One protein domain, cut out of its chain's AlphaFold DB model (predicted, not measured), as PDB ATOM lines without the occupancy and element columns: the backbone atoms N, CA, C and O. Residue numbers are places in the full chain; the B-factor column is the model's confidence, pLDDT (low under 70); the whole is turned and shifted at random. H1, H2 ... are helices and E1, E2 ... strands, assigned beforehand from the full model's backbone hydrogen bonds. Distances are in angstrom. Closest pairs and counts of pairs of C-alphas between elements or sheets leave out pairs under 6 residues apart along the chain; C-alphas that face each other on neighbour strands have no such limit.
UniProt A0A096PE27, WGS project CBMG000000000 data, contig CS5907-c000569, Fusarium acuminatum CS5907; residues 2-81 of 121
ATOM      1  N   LEU A   2     -37.321  -8.912   7.334       50.16
ATOM      2  CA  LEU A   2     -37.324  -7.458   7.172       50.16
ATOM      3  C   LEU A   2     -37.319  -6.819   8.572       50.16
ATOM      4  O   LEU A   2     -37.640  -7.458   9.571       50.16
ATOM      5  N   LYS A   3     -36.897  -5.559   8.694       68.94
ATOM      6  CA  LYS A   3     -36.967  -4.882   9.999       68.94
ATOM      7  C   LYS A   3     -38.442  -4.802  10.420       68.94
ATOM      8  O   LYS A   3     -39.263  -4.402   9.608       68.94
ATOM      9  N   LEU A   4     -38.758  -5.091  11.682       64.25
ATOM     10  CA  LEU A   4     -40.103  -4.996  12.287       64.25
ATOM     11  C   LEU A   4     -40.994  -3.828  11.798       64.25
ATOM     12  O   LEU A   4     -42.155  -4.075  11.482       64.25
ATOM     13  N   PRO A   5     -40.511  -2.572  11.679       63.47
ATOM     14  CA  PRO A   5     -41.328  -1.480  11.134       63.47
ATOM     15  C   PRO A   5     -41.674  -1.645   9.646       63.47
ATOM     16  O   PRO A   5     -42.738  -1.219   9.217       63.47
ATOM     17  N   VAL A   6     -40.796  -2.274   8.864       55.94
ATOM     18  CA  VAL A   6     -41.007  -2.583   7.444       55.94
ATOM     19  C   VAL A   6     -41.986  -3.745   7.291       55.94
ATOM     20  O   VAL A   6     -42.872  -3.671   6.451       55.94
ATOM     21  N   GLU A   7     -41.894  -4.771   8.142       54.47
ATOM     22  CA  GLU A   7     -42.873  -5.869   8.175       54.47
ATOM     23  C   GLU A   7     -44.260  -5.363   8.575       54.47
ATOM     24  O   GLU A   7     -45.243  -5.674   7.913       54.47
ATOM     25  N   ALA A   8     -44.345  -4.519   9.606       56.62
ATOM     26  CA  ALA A   8     -45.601  -3.913  10.030       56.62
ATOM     27  C   ALA A   8     -46.194  -2.983   8.959       56.62
ATOM     28  O   ALA A   8     -47.399  -3.012   8.736       56.62
ATOM     29  N   ALA A   9     -45.370  -2.188   8.268       56.56
ATOM     30  CA  ALA A   9     -45.829  -1.343   7.168       56.56
ATOM     31  C   ALA A   9     -46.329  -2.177   5.980       56.56
ATOM     32  O   ALA A   9     -47.404  -1.898   5.453       56.56
ATOM     33  N   PHE A  10     -45.605  -3.235   5.612       52.69
ATOM     34  CA  PHE A  10     -45.973  -4.140   4.522       52.69
ATOM     35  C   PHE A  10     -47.256  -4.930   4.833       52.69
ATOM     36  O   PHE A  10     -48.144  -5.033   3.995       52.69
ATOM     37  N   LEU A  11     -47.402  -5.418   6.068       58.84
ATOM     38  CA  LEU A  11     -48.571  -6.177   6.528       58.84
ATOM     39  C   LEU A  11     -49.766  -5.292   6.921       58.84
ATOM     40  O   LEU A  11     -50.854  -5.815   7.153       58.84
ATOM     41  N   SER A  12     -49.599  -3.966   6.992       58.12
ATOM     42  CA  SER A  12     -50.685  -3.037   7.346       58.12
ATOM     43  C   SER A  12     -51.792  -2.930   6.290       58.12
ATOM     44  O   SER A  12     -52.811  -2.294   6.551       58.12
ATOM     45  N   GLY A  13     -51.610  -3.520   5.101       51.75
ATOM     46  CA  GLY A  13     -52.610  -3.519   4.026       51.75
ATOM     47  C   GLY A  13     -52.877  -2.141   3.407       51.75
ATOM     48  O   GLY A  13     -53.830  -1.978   2.650       51.75
ATOM     49  N   THR A  14     -52.059  -1.135   3.724       57.16
ATOM     50  CA  THR A  14     -52.049   0.144   3.000       57.16
ATOM     51  C   THR A  14     -51.374  -0.048   1.635       57.16
ATOM     52  O   THR A  14     -50.747  -1.082   1.418       57.16
ATOM     53  N   ALA A  15     -51.444   0.921   0.710       57.00
ATOM     54  CA  ALA A  15     -50.828   0.840  -0.634       57.00
ATOM     55  C   ALA A  15     -49.282   0.689  -0.638       57.00
ATOM     56  O   ALA A  15     -48.619   0.905  -1.650       57.00
ATOM     57  N   GLY A  16     -48.688   0.349   0.509       57.50
ATOM     58  CA  GLY A  16     -47.395  -0.305   0.607       57.50
ATOM     59  C   GLY A  16     -46.210   0.562   0.227       57.50
ATOM     60  O   GLY A  16     -45.137   0.016   0.054       57.50
ATOM     61  N   GLY A  17     -46.366   1.882   0.110       65.56
ATOM     62  CA  GLY A  17     -45.305   2.785  -0.350       65.56
ATOM     63  C   GLY A  17     -45.461   3.275  -1.792       65.56
ATOM     64  O   GLY A  17     -44.528   3.889  -2.303       65.56
ATOM     65  N   ALA A  18     -46.612   3.043  -2.433       72.38
ATOM     66  CA  ALA A  18     -46.978   3.725  -3.674       72.38
ATOM     67  C   ALA A  18     -47.046   5.251  -3.480       72.38
ATOM     68  O   ALA A  18     -47.597   5.737  -2.486       72.38
ATOM     69  N   ALA A  19     -46.515   6.006  -4.442       82.81
ATOM     70  CA  ALA A  19     -46.617   7.459  -4.479       82.81
ATOM     71  C   ALA A  19     -47.779   7.921  -5.372       82.81
ATOM     72  O   ALA A  19     -48.273   7.186  -6.223       82.81
ATOM     73  N   ILE A  20     -48.193   9.183  -5.220       87.19
ATOM     74  CA  ILE A  20     -49.213   9.801  -6.090       87.19
ATOM     75  C   ILE A  20     -48.780   9.752  -7.562       87.19
ATOM     76  O   ILE A  20     -49.603   9.520  -8.440       87.19
ATOM     77  N   GLU A  21     -47.485   9.930  -7.822       88.75
ATOM     78  CA  GLU A  21     -46.885   9.849  -9.158       88.75
ATOM     79  C   GLU A  21     -47.166   8.501  -9.836       88.75
ATOM     80  O   GLU A  21     -47.470   8.466 -11.024       88.75
ATOM     81  N   ASP A  22     -47.154   7.410  -9.070       87.19
ATOM     82  CA  ASP A  22     -47.385   6.058  -9.583       87.19
ATOM     83  C   ASP A  22     -48.863   5.834  -9.937       87.19
ATOM     84  O   ASP A  22     -49.195   5.134 -10.892       87.19
ATOM     85  N   VAL A  23     -49.773   6.487  -9.206       89.00
ATOM     86  CA  VAL A  23     -51.207   6.486  -9.531       89.00
ATOM     87  C   VAL A  23     -51.471   7.282 -10.808       89.00
ATOM     88  O   VAL A  23     -52.290   6.871 -11.629       89.00
ATOM     89  N   ILE A  24     -50.784   8.412 -10.989       92.12
ATOM     90  CA  ILE A  24     -50.894   9.225 -12.206       92.12
ATOM     91  C   ILE A  24     -50.367   8.443 -13.411       92.12
ATOM     92  O   ILE A  24     -51.008   8.458 -14.460       92.12
ATOM     93  N   ASP A  25     -49.249   7.735 -13.262       89.94
ATOM     94  CA  ASP A  25     -48.692   6.875 -14.310       89.94
ATOM     95  C   ASP A  25     -49.681   5.770 -14.715       89.94
ATOM     96  O   ASP A  25     -50.042   5.644 -15.887       89.94
ATOM     97  N   ALA A  26     -50.245   5.053 -13.735       90.94
ATOM     98  CA  ALA A  26     -51.273   4.044 -13.984       90.94
ATOM     99  C   ALA A  26     -52.516   4.622 -14.678       90.94
ATOM    100  O   ALA A  26     -53.006   4.058 -15.657       90.94
ATOM    101  N   ALA A  27     -53.021   5.765 -14.206       92.25
ATOM    102  CA  ALA A  27     -54.179   6.425 -14.802       92.25
ATOM    103  C   ALA A  27     -53.897   6.887 -16.238       92.25
ATOM    104  O   ALA A  27     -54.768   6.788 -17.099       92.25
ATOM    105  N   THR A  28     -52.677   7.358 -16.503       93.56
ATOM    106  CA  THR A  28     -52.246   7.762 -17.843       93.56
ATOM    107  C   THR A  28     -52.226   6.557 -18.772       93.56
ATOM    108  O   THR A  28     -52.849   6.626 -19.828       93.56
ATOM    109  N   ARG A  29     -51.635   5.427 -18.354       91.31
ATOM    110  CA  ARG A  29     -51.663   4.183 -19.140       91.31
ATOM    111  C   ARG A  29     -53.091   3.751 -19.465       91.31
ATOM    112  O   ARG A  29     -53.378   3.498 -20.624       91.31
ATOM    113  N   LEU A  30     -54.016   3.764 -18.501       92.31
ATOM    114  CA  LEU A  30     -55.420   3.396 -18.765       92.31
ATOM    115  C   LEU A  30     -56.101   4.259 -19.840       92.31
ATOM    116  O   LEU A  30     -57.081   3.821 -20.438       92.31
ATOM    117  N   ILE A  31     -55.624   5.485 -20.055       93.94
ATOM    118  CA  ILE A  31     -56.177   6.417 -21.042       93.94
ATOM    119  C   ILE A  31     -55.435   6.324 -22.380       93.94
ATOM    120  O   ILE A  31     -56.064   6.468 -23.427       93.94
ATOM    121  N   SER A  32     -54.112   6.148 -22.359       94.56
ATOM    122  CA  SER A  32     -53.256   6.307 -23.541       94.56
ATOM    123  C   SER A  32     -52.721   5.008 -24.138       94.56
ATOM    124  O   SER A  32     -52.209   5.042 -25.253       94.56
ATOM    125  N   ASP A  33     -52.759   3.903 -23.398       91.81
ATOM    126  CA  ASP A  33     -52.162   2.623 -23.784       91.81
ATOM    127  C   ASP A  33     -53.262   1.654 -24.257       91.81
ATOM    128  O   ASP A  33     -54.053   1.139 -23.464       91.81
ATOM    129  N   GLU A  34     -53.352   1.443 -25.574       92.62
ATOM    130  CA  GLU A  34     -54.357   0.552 -26.173       92.62
ATOM    131  C   GLU A  34     -54.053  -0.935 -25.915       92.62
ATOM    132  O   GLU A  34     -54.981  -1.748 -25.899       92.62
ATOM    133  N   ASP A  35     -52.794  -1.302 -25.639       91.44
ATOM    134  CA  ASP A  35     -52.385  -2.700 -25.427       91.44
ATOM    135  C   ASP A  35     -52.964  -3.287 -24.126       91.44
ATOM    136  O   ASP A  35     -53.124  -4.510 -23.981       91.44
ATOM    137  N   ILE A  36     -53.340  -2.412 -23.186       88.69
ATOM    138  CA  ILE A  36     -53.946  -2.773 -21.901       88.69
ATOM    139  C   ILE A  36     -55.471  -2.609 -21.870       88.69
ATOM    140  O   ILE A  36     -56.080  -2.703 -20.802       88.69
ATOM    141  N   ALA A  37     -56.119  -2.390 -23.018       89.81
ATOM    142  CA  ALA A  37     -57.571  -2.277 -23.083       89.81
ATOM    143  C   ALA A  37     -58.258  -3.528 -22.499       89.81
ATOM    144  O   ALA A  37     -58.055  -4.655 -22.952       89.81
ATOM    145  N   GLY A  38     -59.087  -3.325 -21.471       86.38
ATOM    146  CA  GLY A  38     -59.781  -4.406 -20.761       86.38
ATOM    147  C   GLY A  38     -58.947  -5.128 -19.697       86.38
ATOM    148  O   GLY A  38     -59.457  -6.061 -19.078       86.38
ATOM    149  N   ARG A  39     -57.702  -4.703 -19.447       87.62
ATOM    150  CA  ARG A  39     -56.860  -5.218 -18.359       87.62
ATOM    151  C   ARG A  39     -57.052  -4.399 -17.082       87.62
ATOM    152  O   ARG A  39     -57.430  -3.229 -17.121       87.62
ATOM    153  N   ALA A  40     -56.776  -5.022 -15.940       87.88
ATOM    154  CA  ALA A  40     -56.708  -4.336 -14.655       87.88
ATOM    155  C   ALA A  40     -55.257  -3.942 -14.349       87.88
ATOM    156  O   ALA A  40     -54.337  -4.709 -14.625       87.88
ATOM    157  N   LEU A  41     -55.062  -2.763 -13.755       88.44
ATOM    158  CA  LEU A  41     -53.763  -2.321 -13.250       88.44
ATOM    159  C   LEU A  41     -53.768  -2.298 -11.723       88.44
ATOM    160  O   LEU A  41     -54.712  -1.810 -11.097       88.44
ATOM    161  N   CYS A  42     -52.681  -2.777 -11.137       84.94
ATOM    162  CA  CYS A  42     -52.385  -2.665  -9.721       84.94
ATOM    163  C   CYS A  42     -51.274  -1.637  -9.504       84.94
ATOM    164  O   CYS A  42     -50.339  -1.528 -10.297       84.94
ATOM    165  N   VAL A  43     -51.394  -0.888  -8.409       85.50
ATOM    166  CA  VAL A  43     -50.416   0.120  -7.992       85.50
ATOM    167  C   VAL A  43     -49.941  -0.231  -6.593       85.50
ATOM    168  O   VAL A  43     -50.753  -0.398  -5.680       85.50
ATOM    169  N   GLY A  44     -48.631  -0.309  -6.414       78.75
ATOM    170  CA  GLY A  44     -48.023  -0.580  -5.120       78.75
ATOM    171  C   GLY A  44     -46.604  -0.032  -5.012       78.75
ATOM    172  O   GLY A  44     -46.210   0.823  -5.807       78.75
ATOM    173  N   PRO A  45     -45.834  -0.462  -3.998       74.44
ATOM    174  CA  PRO A  45     -44.464   0.002  -3.816       74.44
ATOM    175  C   PRO A  45     -43.602  -0.221  -5.053       74.44
ATOM    176  O   PRO A  45     -43.741  -1.222  -5.750       74.44
ATOM    177  N   LYS A  46     -42.623   0.667  -5.250       74.56
ATOM    178  CA  LYS A  46     -41.538   0.451  -6.211       74.56
ATOM    179  C   LYS A  46     -40.658  -0.691  -5.721       74.56
ATOM    180  O   LYS A  46     -39.844  -0.515  -4.812       74.56
ATOM    181  N   LEU A  47     -40.859  -1.867  -6.297       65.94
ATOM    182  CA  LEU A  47     -40.113  -3.069  -5.958       65.94
ATOM    183  C   LEU A  47     -39.009  -3.280  -7.002       65.94
ATOM    184  O   LEU A  47     -39.211  -3.071  -8.197       65.94
ATOM    185  N   LYS A  48     -37.809  -3.641  -6.534       61.19
ATOM    186  CA  LYS A  48     -36.689  -4.065  -7.381       61.19
ATOM    187  C   LYS A  48     -36.491  -5.557  -7.164       61.19
ATOM    188  O   LYS A  48     -36.073  -5.960  -6.081       61.19
ATOM    189  N   SER A  49     -36.754  -6.377  -8.166       58.94
ATOM    190  CA  SER A  49     -36.415  -7.802  -8.142       58.94
ATOM    191  C   SER A  49     -34.990  -8.018  -8.666       58.94
ATOM    192  O   SER A  49     -34.763  -8.652  -9.693       58.94
ATOM    193  N   ALA A  50     -33.995  -7.459  -7.992       46.59
ATOM    194  CA  ALA A  50     -32.611  -7.798  -8.296       46.59
ATOM    195  C   ALA A  50     -32.009  -8.506  -7.080       46.59
ATOM    196  O   ALA A  50     -31.558  -7.859  -6.138       46.59
ATOM    197  N   GLY A  51     -32.036  -9.844  -7.096       45.91
ATOM    198  CA  GLY A  51     -31.142 -10.673  -6.281       45.91
ATOM    199  C   GLY A  51     -31.522 -10.904  -4.815       45.91
ATOM    200  O   GLY A  51     -30.629 -10.955  -3.972       45.91
ATOM    201  N   VAL A  52     -32.807 -11.069  -4.477       44.97
ATOM    202  CA  VAL A  52     -33.171 -11.566  -3.135       44.97
ATOM    203  C   VAL A  52     -32.954 -13.082  -3.087       44.97
ATOM    204  O   VAL A  52     -33.727 -13.846  -3.657       44.97
ATOM    205  N   GLU A  53     -31.893 -13.521  -2.408       39.31
ATOM    206  CA  GLU A  53     -31.600 -14.942  -2.169       39.31
ATOM    207  C   GLU A  53     -32.786 -15.628  -1.457       39.31
ATOM    208  O   GLU A  53     -33.183 -15.219  -0.364       39.31
ATOM    209  N   GLY A  54     -33.352 -16.668  -2.079       42.41
ATOM    210  CA  GLY A  54     -34.437 -17.483  -1.513       42.41
ATOM    211  C   GLY A  54     -35.857 -17.136  -1.975       42.41
ATOM    212  O   GLY A  54     -36.799 -17.760  -1.491       42.41
ATOM    213  N   VAL A  55     -36.025 -16.182  -2.897       46.75
ATOM    214  CA  VAL A  55     -37.283 -15.983  -3.630       46.75
ATOM    215  C   VAL A  55     -37.053 -16.448  -5.063       46.75
ATOM    216  O   VAL A  55     -36.461 -15.727  -5.865       46.75
ATOM    217  N   GLU A  56     -37.457 -17.680  -5.366       44.78
ATOM    218  CA  GLU A  56     -37.599 -18.127  -6.751       44.78
ATOM    219  C   GLU A  56     -38.781 -17.346  -7.338       44.78
ATOM    220  O   GLU A  56     -39.939 -17.640  -7.054       44.78
ATOM    221  N   ASP A  57     -38.488 -16.275  -8.078       52.91
ATOM    222  CA  ASP A  57     -39.484 -15.572  -8.889       52.91
ATOM    223  C   ASP A  57     -39.735 -16.415 -10.151       52.91
ATOM    224  O   ASP A  57     -39.340 -16.038 -11.253       52.91
ATOM    225  N   GLU A  58     -40.292 -17.622  -9.967       47.00
ATOM    226  CA  GLU A  58     -40.602 -18.554 -11.064       47.00
ATOM    227  C   GLU A  58     -41.592 -17.927 -12.061       47.00
ATOM    228  O   GLU A  58     -41.527 -18.211 -13.257       47.00
ATOM    229  N   ASP A  59     -42.426 -17.003 -11.578       48.69
ATOM    230  CA  ASP A  59     -43.487 -16.346 -12.343       48.69
ATOM    231  C   ASP A  59     -43.057 -14.996 -12.949       48.69
ATOM    232  O   ASP A  59     -43.848 -14.346 -13.632       48.69
ATOM    233  N   ALA A  60     -41.817 -14.540 -12.701       52.62
ATOM    234  CA  ALA A  60     -41.327 -13.209 -13.088       52.62
ATOM    235  C   ALA A  60     -42.286 -12.061 -12.696       52.62
ATOM    236  O   ALA A  60     -42.265 -10.983 -13.305       52.62
ATOM    237  N   LEU A  61     -43.106 -12.280 -11.663       49.59
ATOM    238  CA  LEU A  61     -44.187 -11.397 -11.219       49.59
ATOM    239  C   LEU A  61     -43.659 -10.002 -10.890       49.59
ATOM    240  O   LEU A  61     -44.361  -8.994 -11.002       49.59
ATOM    241  N   MET A  62     -42.386  -9.944 -10.508       52.69
ATOM    242  CA  MET A  62     -41.721  -8.732 -10.086       52.69
ATOM    243  C   MET A  62     -40.458  -8.422 -10.867       52.69
ATOM    244  O   MET A  62     -39.793  -7.484 -10.453       52.69
ATOM    245  N   ALA A  63     -40.151  -9.125 -11.967       54.12
ATOM    246  CA  ALA A  63     -38.928  -8.975 -12.761       54.12
ATOM    247  C   ALA A  63     -38.774  -7.558 -13.351       54.12
ATOM    248  O   ALA A  63     -39.115  -7.294 -14.504       54.12
ATOM    249  N   VAL A  64     -38.264  -6.625 -12.550       60.81
ATOM    250  CA  VAL A  64     -37.955  -5.261 -12.971       60.81
ATOM    251  C   VAL A  64     -36.516  -5.210 -13.455       60.81
ATOM    252  O   VAL A  64     -35.599  -5.639 -12.750       60.81
ATOM    253  N   GLN A  65     -36.304  -4.666 -14.654       60.91
ATOM    254  CA  GLN A  65     -34.948  -4.479 -15.158       60.91
ATOM    255  C   GLN A  65     -34.193  -3.471 -14.285       60.91
ATOM    256  O   GLN A  65     -34.754  -2.485 -13.814       60.91
ATOM    257  N   GLU A  66     -32.889  -3.684 -14.100       62.19
ATOM    258  CA  GLU A  66     -32.060  -2.895 -13.173       62.19
ATOM    259  C   GLU A  66     -32.049  -1.383 -13.483       62.19
ATOM    260  O   GLU A  66     -31.806  -0.565 -12.598       62.19
ATOM    261  N   HIS A  67     -32.357  -1.004 -14.726       62.88
ATOM    262  CA  HIS A  67     -32.390   0.378 -15.201       62.88
ATOM    263  C   HIS A  67     -33.796   1.003 -15.238       62.88
ATOM    264  O   HIS A  67     -33.929   2.184 -15.558       62.88
ATOM    265  N   GLU A  68     -34.853   0.253 -14.922       66.94
ATOM    266  CA  GLU A  68     -36.227   0.746 -15.031       66.94
ATOM    267  C   GLU A  68     -36.527   1.803 -13.949       66.94
ATOM    268  O   GLU A  68     -36.212   1.622 -12.767       66.94
ATOM    269  N   ASN A  69     -37.128   2.926 -14.364       68.69
ATOM    270  CA  ASN A  69     -37.450   4.070 -13.499       68.69
ATOM    271  C   ASN A  69     -36.206   4.631 -12.762       68.69
ATOM    272  O   ASN A  69     -36.217   4.796 -11.543       68.69
ATOM    273  N   ASP A  70     -35.095   4.847 -13.478       69.50
ATOM    274  CA  ASP A  70     -33.780   5.215 -12.911       69.50
ATOM    275  C   ASP A  70     -33.281   4.210 -11.858       69.50
ATOM    276  O   ASP A  70     -32.711   4.558 -10.817       69.50
ATOM    277  N   GLY A  71     -33.576   2.935 -12.107       66.06
ATOM    278  CA  GLY A  71     -33.293   1.837 -11.202       66.06
ATOM    279  C   GLY A  71     -34.085   1.904  -9.905       66.06
ATOM    280  O   GLY A  71     -33.663   1.285  -8.937       66.06
ATOM    281  N   ARG A  72     -35.192   2.655  -9.820       67.38
ATOM    282  CA  ARG A  72     -36.066   2.695  -8.631       67.38
ATOM    283  C   ARG A  72     -37.032   1.520  -8.566       67.38
ATOM    284  O   ARG A  72     -37.512   1.241  -7.474       67.38
ATOM    285  N   GLY A  73     -37.247   0.811  -9.670       73.69
ATOM    286  CA  GLY A  73     -38.211  -0.282  -9.743       73.69
ATOM    287  C   GLY A  73     -39.530   0.144 -10.392       73.69
ATOM    288  O   GLY A  73     -39.724   1.316 -10.723       73.69
ATOM    289  N   ARG A  74     -40.458  -0.804 -10.542       80.00
ATOM    290  CA  ARG A  74     -41.777  -0.598 -11.159       80.00
ATOM    291  C   ARG A  74     -42.858  -0.578 -10.079       80.00
ATOM    292  O   ARG A  74     -42.870  -1.445  -9.212       80.00
ATOM    293  N   ALA A  75     -43.736   0.425 -10.122       80.31
ATOM    294  CA  ALA A  75     -44.853   0.585  -9.179       80.31
ATOM    295  C   ALA A  75     -46.205   0.124  -9.742       80.31
ATOM    296  O   ALA A  75     -47.133  -0.126  -8.977       80.31
ATOM    297  N   VAL A  76     -46.320   0.055 -11.072       85.12
ATOM    298  CA  VAL A  76     -47.563  -0.244 -11.788       85.12
ATOM    299  C   VAL A  76     -47.397  -1.552 -12.544       85.12
ATOM    300  O   VAL A  76     -46.474  -1.686 -13.348       85.12
ATOM    301  N   TRP A  77     -48.290  -2.507 -12.313       82.19
ATOM    302  CA  TRP A  77     -48.299  -3.785 -13.021       82.19
ATOM    303  C   TRP A  77     -49.701  -4.151 -13.489       82.19
ATOM    304  O   TRP A  77     -50.704  -3.694 -12.943       82.19
ATOM    305  N   GLU A  78     -49.755  -4.964 -14.534       85.44
ATOM    306  CA  GLU A  78     -50.997  -5.561 -15.007       85.44
ATOM    307  C   GLU A  78     -51.354  -6.731 -14.098       85.44
ATOM    308  O   GLU A  78     -50.496  -7.545 -13.773       85.44
ATOM    309  N   CYS A  79     -52.607  -6.775 -13.660       82.12
ATOM    310  CA  CYS A  79     -53.102  -7.834 -12.797       82.12
ATOM    311  C   CYS A  79     -53.570  -9.008 -13.654       82.12
ATOM    312  O   CYS A  79     -54.521  -8.871 -14.436       82.12
ATOM    313  N   TYR A  80     -52.911 -10.151 -13.490       81.12
ATOM    314  CA  TYR A  80     -53.274 -11.400 -14.144       81.12
ATOM    315  C   TYR A  80     -54.072 -12.293 -13.190       81.12
ATOM    316  O   TYR A  80     -54.003 -12.162 -11.969       81.12
ATOM    317  N   GLY A  81     -54.881 -13.201 -13.743       77.62
ATOM    318  CA  GLY A  81     -55.679 -14.128 -12.928       77.62
ATOM    319  C   GLY A  81     -54.814 -15.041 -12.054       77.62
ATOM    320  O   GLY A  81     -55.186 -15.332 -10.922       77.62
TER     321      GLY A  81
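Overview. This is residues 2 to 81 of the 121 residues of an uncharacterized protein of Fusarium acuminatum CS5907 (UniProt A0A096PE27). A two-stranded antiparallel hairpin, E1 and E2, has one helix, H2, packed against both of its strands, while a short helix, H1, lies off to the side near the first printed residue, apart from the other named elements. Between the two strands the backbone makes a wide unnamed loop, residues 48 to 73, whose residues 51 to 56 stick out from the rest. The printed part has 80 residues, with two named helices and two named strands in the order H1, H2, E1, E2. The class is mixed, helices and strands, with 35 residues, under half, in named elements. The whole is only just compact, close to loose, with a radius of gyration of the C-alphas of 13.8 A and spans of 39 by 29 by 26 A.

Arrangement. H1, residues 4 to 11, is apart from H2, residues 20 to 32, with a short link of 8 residues between them. H1 is also apart from the strands E1, residues 40 to 47, and E2, residues 74 to 79. H2 and E1 have 4 pairs of C-alphas within 8 A, and the closest, those of Val 23 and Val 43, are 6.6 A apart. H2 and E2 have 5 such pairs, and the closest C-alphas, those of Asp 22 and Ala 75, are 6.0 A apart. E1 bends by 66 degrees at residue 44. E1 and E2 form a hairpin of antiparallel neighbours, with 150 degrees between their N-to-C directions. The C-alphas of Leu 41 and Glu 78 face each other at 4.6 A. N 42 and O 77 are within hydrogen-bond range at 2.8 A, and N 79 and O 40 at 2.9 A. In H1 and H2 every O i to N i+4 pair is within hydrogen-bond range.

Along the chain. H1 begins at C-alpha 4, at (-40.103, -4.996, 12.287), and runs from Leu 4 to Leu 11, 10.3 A. H2 runs from Ile 20, with its C-alpha at (-49.213, 9.801, -6.090), to Ser 32, 18.3 A. E1 runs from Ala 40 to Leu 47, 18.8 A. E2 runs from Arg 74 to Cys 79, 13.5 A, and ends at C-alpha 79, at (-53.102, -7.834, -12.797).

Size, cuts and confidence. The two C-alphas farthest apart are those of Leu 4 and Glu 34, at 41.4 A. The printed part, residues 2 to 81, has no cut. The link from E1 to E2 is long, with 26 residues, and the link from H2 to E1 is short, with 7. The mean pLDDT of the printed part of this model is 70.5, and it is under 70 in 42 residues, namely 2 to 17 and 47 to 72.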